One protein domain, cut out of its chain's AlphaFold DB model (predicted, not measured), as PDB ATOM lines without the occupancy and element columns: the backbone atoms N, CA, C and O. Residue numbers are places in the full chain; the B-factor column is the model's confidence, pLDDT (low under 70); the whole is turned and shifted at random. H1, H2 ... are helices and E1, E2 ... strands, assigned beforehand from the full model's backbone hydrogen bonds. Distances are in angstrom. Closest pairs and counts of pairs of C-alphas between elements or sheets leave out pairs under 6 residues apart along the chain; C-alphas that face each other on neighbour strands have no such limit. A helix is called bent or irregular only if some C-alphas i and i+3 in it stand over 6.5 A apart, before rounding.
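What this domain is: This is residues 502 to 555 of the 700 residues of the protein "Amidohydro-rel domain-containing protein" of delta proteobacterium ML8_F1 (UniProt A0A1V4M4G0). A small sheet of three strands makes one wall, H2 grazes it, H1 sits away from it, and loops make much of the rest. The 54 printed residues run E1, H1, E2, H2, E3; the sheet's order is E1, E3, E2, antiparallel. The class is mixed, helices and strands, with under half of the residues in named elements; the whole is compact, radius of gyration of the C-alphas 9.9 A, spans 24 by 21 by 19 A.

How they stand to each other: Start at E1, residues 502 to 505, antiparallel to E3, residues 549 to 552, at 149 degrees; N 552 and O 502, 2.8 A apart, are within hydrogen-bond range. On E3's other side find E2, residues 526 to 528, antiparallel at 148 degrees, with N 527 and O 551 at 2.8 A. H1, residues 515 to 519, is not on the sheet; E1, H1, E2 form a split strand-helix-strand unit, same-way strands with E3 between, its crossover right-handed. H2, residues 537 to 545, only grazes the sheet with residues 540 to 544; it is irregular, C-alphas 538 and 541 being 7.4 A apart. O i to N i+4 pairs are within range throughout H1, and 3 of 5 in H2.

Where its parts are: Find C-alpha 502 at (157.044, 151.916, 222.042), where E1 begins its 10.6 A. H2 spans 13.8 A, and E3 ends at C-alpha 552, (154.877, 154.517, 226.323).

The domain as a whole: The printed part has no cut, no link is long, and no printed residue is under 70 in pLDDT.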
ATOM      1  N   TRP A 502     156.091 151.216 222.896       93.38
ATOM      2  CA  TRP A 502     157.044 151.916 222.042       93.38
ATOM      3  C   TRP A 502     157.860 152.901 222.869       93.38
ATOM      4  O   TRP A 502     157.414 153.359 223.919       93.38
ATOM      5  N   ALA A 503     159.045 153.286 222.400       92.12
ATOM      6  CA  ALA A 503     159.795 154.373 223.018       92.12
ATOM      7  C   ALA A 503     160.318 155.357 221.985       92.12
ATOM      8  O   ALA A 503     160.678 155.007 220.865       92.12
ATOM      9  N   THR A 504     160.380 156.619 222.387       91.50
ATOM     10  CA  THR A 504     160.965 157.679 221.572       91.50
ATOM     11  C   THR A 504     161.417 158.828 222.462       91.50
ATOM     12  O   THR A 504     161.165 158.861 223.670       91.50
ATOM     13  N   ASN A 505     162.091 159.799 221.862       91.69
ATOM     14  CA  ASN A 505     162.456 161.028 222.538       91.69
ATOM     15  C   ASN A 505     161.196 161.854 222.843       91.69
ATOM     16  O   ASN A 505     160.450 162.241 221.936       91.69
ATOM     17  N   ILE A 506     160.983 162.175 224.119       93.50
ATOM     18  CA  ILE A 506     159.824 162.940 224.593       93.50
ATOM     19  C   ILE A 506     159.780 164.363 224.012       93.50
ATOM     20  O   ILE A 506     158.725 164.983 223.902       93.50
ATOM     21  N   GLY A 507     160.928 164.888 223.583       91.81
ATOM     22  CA  GLY A 507     161.054 166.166 222.897       91.81
ATOM     23  C   GLY A 507     160.570 166.168 221.444       91.81
ATOM     24  O   GLY A 507     160.432 167.254 220.877       91.81
ATOM     25  N   SER A 508     160.299 165.002 220.851       90.69
ATOM     26  CA  SER A 508     159.917 164.857 219.443       90.69
ATOM     27  C   SER A 508     158.560 165.487 219.097       90.69
ATOM     28  O   SER A 508     157.750 165.838 219.962       90.69
ATOM     29  N   ALA A 509     158.288 165.605 217.791       88.75
ATOM     30  CA  ALA A 509     157.020 166.127 217.287       88.75
ATOM     31  C   ALA A 509     155.803 165.280 217.706       88.75
ATOM     32  O   ALA A 509     154.701 165.824 217.783       88.75
ATOM     33  N   ARG A 510     156.000 163.995 218.044       90.19
ATOM     34  CA  ARG A 510     154.930 163.078 218.476       90.19
ATOM     35  C   ARG A 510     154.189 163.573 219.713       90.19
ATOM     36  O   ARG A 510     152.978 163.407 219.793       90.19
ATOM     37  N   PHE A 511     154.894 164.238 220.627       93.06
ATOM     38  CA  PHE A 511     154.328 164.757 221.872       93.06
ATOM     39  C   PHE A 511     153.846 166.216 221.769       93.06
ATOM     40  O   PHE A 511     153.604 166.861 222.790       93.06
ATOM     41  N   ASN A 512     153.782 166.809 220.574       90.69
ATOM     42  CA  ASN A 512     153.285 168.178 220.409       90.69
ATOM     43  C   ASN A 512     151.751 168.220 220.433       90.69
ATOM     44  O   ASN A 512     151.090 167.338 219.895       90.69
ATOM     45  N   GLY A 513     151.181 169.298 220.980       90.81
ATOM     46  CA  GLY A 513     149.728 169.479 221.013       90.81
ATOM     47  C   GLY A 513     149.034 168.490 221.953       90.81
ATOM     48  O   GLY A 513     149.544 168.201 223.034       90.81
ATOM     49  N   ASP A 514     147.857 168.006 221.550       92.25
ATOM     50  CA  ASP A 514     147.050 167.055 222.325       92.25
ATOM     51  C   ASP A 514     147.523 165.608 222.116       92.25
ATOM     52  O   ASP A 514     146.841 164.780 221.518       92.25
ATOM     53  N   TRP A 515     148.737 165.309 222.581       93.38
ATOM     54  CA  TRP A 515     149.311 163.966 222.478       93.38
ATOM     55  C   TRP A 515     148.546 162.937 223.324       93.38
ATOM     56  O   TRP A 515     148.492 161.769 222.953       93.38
ATOM     57  N   GLN A 516     147.926 163.367 224.428       94.94
ATOM     58  CA  GLN A 516     147.117 162.493 225.276       94.94
ATOM     59  C   GLN A 516     145.865 162.013 224.539       94.94
ATOM     60  O   GLN A 516     145.591 160.819 224.510       94.94
ATOM     61  N   GLY A 517     145.124 162.929 223.904       92.50
ATOM     62  CA  GLY A 517     143.985 162.568 223.060       92.50
ATOM     63  C   GLY A 517     144.409 161.770 221.829       92.50
ATOM     64  O   GLY A 517     143.762 160.781 221.495       92.50
ATOM     65  N   LYS A 518     145.527 162.159 221.198       91.12
ATOM     66  CA  LYS A 518     146.089 161.468 220.029       91.12
ATOM     67  C   LYS A 518     146.374 159.996 220.322       91.12
ATOM     68  O   LYS A 518     145.979 159.160 219.529       91.12
ATOM     69  N   PHE A 519     147.043 159.689 221.427       92.38
ATOM     70  CA  PHE A 519     147.514 158.335 221.730       92.38
ATOM     71  C   PHE A 519     146.653 157.588 222.755       92.38
ATOM     72  O   PHE A 519     146.945 156.441 223.062       92.38
ATOM     73  N   GLY A 520     145.629 158.226 223.329       92.25
ATOM     74  CA  GLY A 520     144.783 157.612 224.359       92.25
ATOM     75  C   GLY A 520     145.483 157.364 225.699       92.25
ATOM     76  O   GLY A 520     144.964 156.616 226.520       92.25
ATOM     77  N   ILE A 521     146.629 158.004 225.936       95.25
ATOM     78  CA  ILE A 521     147.468 157.812 227.127       95.25
ATOM     79  C   ILE A 521     147.622 159.101 227.941       95.25
ATOM     80  O   ILE A 521     147.253 160.201 227.523       95.25
ATOM     81  N   THR A 522     148.184 158.975 229.134       97.00
ATOM     82  CA  THR A 522     148.452 160.050 230.088       97.00
ATOM     83  C   THR A 522     149.913 160.029 230.539       97.00
ATOM     84  O   THR A 522     150.695 159.170 230.140       97.00
ATOM     85  N   TYR A 523     150.323 160.984 231.383       97.44
ATOM     86  CA  TYR A 523     151.694 161.014 231.910       97.44
ATOM     87  C   TYR A 523     152.072 159.724 232.661       97.44
ATOM     88  O   TYR A 523     153.215 159.290 232.570       97.44
ATOM     89  N   SER A 524     151.118 159.086 233.352       96.44
ATOM     90  CA  SER A 524     151.359 157.844 234.101       96.44
ATOM     91  C   SER A 524     151.523 156.604 233.227       96.44
ATOM     92  O   SER A 524     151.868 155.557 233.756       96.44
ATOM     93  N   ASP A 525     151.308 156.720 231.920       97.06
ATOM     94  CA  ASP A 525     151.534 155.642 230.952       97.06
ATOM     95  C   ASP A 525     152.897 155.798 230.250       97.06
ATOM     96  O   ASP A 525     153.254 155.015 229.373       97.06
ATOM     97  N   LEU A 526     153.668 156.824 230.634       97.19
ATOM     98  CA  LEU A 526     155.014 157.089 230.142       97.19
ATOM     99  C   LEU A 526     156.030 156.813 231.252       97.19
ATOM    100  O   LEU A 526     156.092 157.548 232.238       97.19
ATOM    101  N   GLN A 527     156.869 155.800 231.080       95.94
ATOM    102  CA  GLN A 527     157.996 155.525 231.970       95.94
ATOM    103  C   GLN A 527     159.277 156.156 231.422       95.94
ATOM    104  O   GLN A 527     159.556 156.109 230.223       95.94
ATOM    105  N   ILE A 528     160.082 156.756 232.294       94.12
ATOM    106  CA  ILE A 528     161.391 157.296 231.930       94.12
ATOM    107  C   ILE A 528     162.350 156.115 231.750       94.12
ATOM    108  O   ILE A 528     162.613 155.373 232.700       94.12
ATOM    109  N   ALA A 529     162.880 155.950 230.538       91.81
ATOM    110  CA  ALA A 529     163.762 154.836 230.200       91.81
ATOM    111  C   ALA A 529     164.992 154.776 231.127       91.81
ATOM    112  O   ALA A 529     165.576 155.803 231.451       91.81
ATOM    113  N   GLY A 530     165.406 153.586 231.554       90.56
ATOM    114  CA  GLY A 530     166.506 153.407 232.510       90.56
ATOM    115  C   GLY A 530     166.145 153.696 233.973       90.56
ATOM    116  O   GLY A 530     167.036 153.759 234.818       90.56
ATOM    117  N   THR A 531     164.864 153.899 234.294       92.06
ATOM    118  CA  THR A 531     164.391 154.163 235.664       92.06
ATOM    119  C   THR A 531     163.058 153.465 235.932       92.06
ATOM    120  O   THR A 531     162.380 153.061 234.994       92.06
ATOM    121  N   GLU A 532     162.643 153.365 237.195       93.62
ATOM    122  CA  GLU A 532     161.278 152.954 237.583       93.62
ATOM    123  C   GLU A 532     160.297 154.145 237.651       93.62
ATOM    124  O   GLU A 532     159.139 153.990 238.038       93.62
ATOM    125  N   GLU A 533     160.755 155.359 237.327       95.25
ATOM    126  CA  GLU A 533     159.965 156.579 237.468       95.25
ATOM    127  C   GLU A 533     159.073 156.818 236.246       95.25
ATOM    128  O   GLU A 533     159.512 156.741 235.096       95.25
ATOM    129  N   PHE A 534     157.821 157.190 236.506       97.19
ATOM    130  CA  PHE A 534     156.883 157.630 235.480       97.19
ATOM    131  C   PHE A 534     156.922 159.147 235.300       97.19
ATOM    132  O   PHE A 534     157.257 159.919 236.210       97.19
ATOM    133  N   VAL A 535     156.558 159.590 234.103       97.44
ATOM    134  CA  VAL A 535     156.407 161.003 233.782       97.44
ATOM    135  C   VAL A 535     155.258 161.588 234.604       97.44
ATOM    136  O   VAL A 535     154.249 160.951 234.898       97.44
ATOM    137  N   THR A 536     155.411 162.849 234.981       97.88
ATOM    138  CA  THR A 536     154.371 163.650 235.620       97.88
ATOM    139  C   THR A 536     154.188 164.940 234.837       97.88
ATOM    140  O   THR A 536     155.094 165.391 234.137       97.88
ATOM    141  N   GLU A 537     153.038 165.589 234.995       96.94
ATOM    142  CA  GLU A 537     152.820 166.912 234.401       96.94
ATOM    143  C   GLU A 537     153.901 167.923 234.840       96.94
ATOM    144  O   GLU A 537     154.340 168.753 234.046       96.94
ATOM    145  N   GLU A 538     154.388 167.815 236.085       97.50
ATOM    146  CA  GLU A 538     155.421 168.698 236.637       97.50
ATOM    147  C   GLU A 538     156.786 168.516 235.956       97.50
ATOM    148  O   GLU A 538     157.466 169.503 235.666       97.50
ATOM    149  N   ASN A 539     157.194 167.273 235.677       96.69
ATOM    150  CA  ASN A 539     158.512 166.993 235.098       96.69
ATOM    151  C   ASN A 539     158.517 166.956 233.559       96.69
ATOM    152  O   ASN A 539     159.595 167.094 232.974       96.69
ATOM    153  N   PHE A 540     157.354 166.854 232.902       96.81
ATOM    154  CA  PHE A 540     157.228 166.666 231.453       96.81
ATOM    155  C   PHE A 540     158.078 167.648 230.642       96.81
ATOM    156  O   PHE A 540     158.921 167.229 229.851       96.81
ATOM    157  N   GLN A 541     157.933 168.956 230.879       96.38
ATOM    158  CA  GLN A 541     158.682 169.958 230.114       96.38
ATOM    159  C   GLN A 541     160.197 169.838 230.328       96.38
ATOM    160  O   GLN A 541     160.963 169.957 229.376       96.38
ATOM    161  N   SER A 542     160.641 169.545 231.553       96.12
ATOM    162  CA  SER A 542     162.069 169.378 231.841       96.12
ATOM    163  C   SER A 542     162.669 168.154 231.137       96.12
ATOM    164  O   SER A 542     163.789 168.223 230.633       96.12
ATOM    165  N   LEU A 543     161.907 167.060 231.035       94.75
ATOM    166  CA  LEU A 543     162.308 165.857 230.306       94.75
ATOM    167  C   LEU A 543     162.383 166.121 228.798       94.75
ATOM    168  O   LEU A 543     163.305 165.636 228.142       94.75
ATOM    169  N   ARG A 544     161.466 166.936 228.260       94.38
ATOM    170  CA  ARG A 544     161.490 167.384 226.857       94.38
ATOM    171  C   ARG A 544     162.692 168.247 226.532       94.38
ATOM    172  O   ARG A 544     163.355 168.012 225.522       94.38
ATOM    173  N   ASP A 545     162.991 169.220 227.385       94.06
ATOM    174  CA  ASP A 545     164.156 170.090 227.215       94.06
ATOM    175  C   ASP A 545     165.457 169.273 227.279       94.06
ATOM    176  O   ASP A 545     166.402 169.537 226.537       94.06
ATOM    177  N   ALA A 546     165.481 168.235 228.122       90.88
ATOM    178  CA  ALA A 546     166.584 167.288 228.253       90.88
ATOM    179  C   ALA A 546     166.581 166.156 227.209       90.88
ATOM    180  O   ALA A 546     167.477 165.312 227.258       90.88
ATOM    181  N   GLN A 547     165.611 166.133 226.283       89.88
ATOM    182  CA  GLN A 547     165.531 165.162 225.186       89.88
ATOM    183  C   GLN A 547     165.567 163.699 225.678       89.88
ATOM    184  O   GLN A 547     166.261 162.852 225.119       89.88
ATOM    185  N   ARG A 548     164.861 163.408 226.781       90.38
ATOM    186  CA  ARG A 548     164.840 162.068 227.390       90.38
ATOM    187  C   ARG A 548     164.027 161.074 226.571       90.38
ATOM    188  O   ARG A 548     163.027 161.442 225.959       90.38
ATOM    189  N   ILE A 549     164.437 159.807 226.610       91.50
ATOM    190  CA  ILE A 549     163.653 158.697 226.064       91.50
ATOM    191  C   ILE A 549     162.598 158.289 227.092       91.50
ATOM    192  O   ILE A 549     162.901 158.136 228.278       91.50
ATOM    193  N   VAL A 550     161.367 158.114 226.621       93.81
ATOM    194  CA  VAL A 550     160.260 157.564 227.406       93.81
ATOM    195  C   VAL A 550     159.691 156.340 226.712       93.81
ATOM    196  O   VAL A 550     159.569 156.337 225.488       93.81
ATOM    197  N   VAL A 551     159.355 155.327 227.504       94.75
ATOM    198  CA  VAL A 551     158.601 154.141 227.093       94.75
ATOM    199  C   VAL A 551     157.125 154.442 227.313       94.75
ATOM    200  O   VAL A 551     156.745 154.826 228.417       94.75
ATOM    201  N   ALA A 552     156.310 154.298 226.278       95.12
ATOM    202  CA  ALA A 552     154.877 154.517 226.323       95.12
ATOM    203  C   ALA A 552     154.126 153.188 226.249       95.12
ATOM    204  O   ALA A 552     154.246 152.442 225.273       95.12
ATOM    205  N   TYR A 553     153.323 152.927 227.274       94.44
ATOM    206  CA  TYR A 553     152.424 151.781 227.354       94.44
ATOM    207  C   TYR A 553     151.099 152.142 226.688       94.44
ATOM    208  O   TYR A 553     150.186 152.657 227.327       94.44
ATOM    209  N   ALA A 554     151.047 151.966 225.370       90.25
ATOM    210  CA  ALA A 554     149.965 152.480 224.529       90.25
ATOM    211  C   ALA A 554     149.457 151.462 223.496       90.25
ATOM    212  O   ALA A 554     148.754 151.850 222.570       90.25
ATOM    213  N   MET A 555     149.861 150.195 223.598       92.69
ATOM    214  CA  MET A 555     149.472 149.140 222.662       92.69
ATOM    215  C   MET A 555     148.939 147.929 223.425       92.69
ATOM    216  O   MET A 555     149.168 147.795 224.627       92.69
TER     217      MET A 555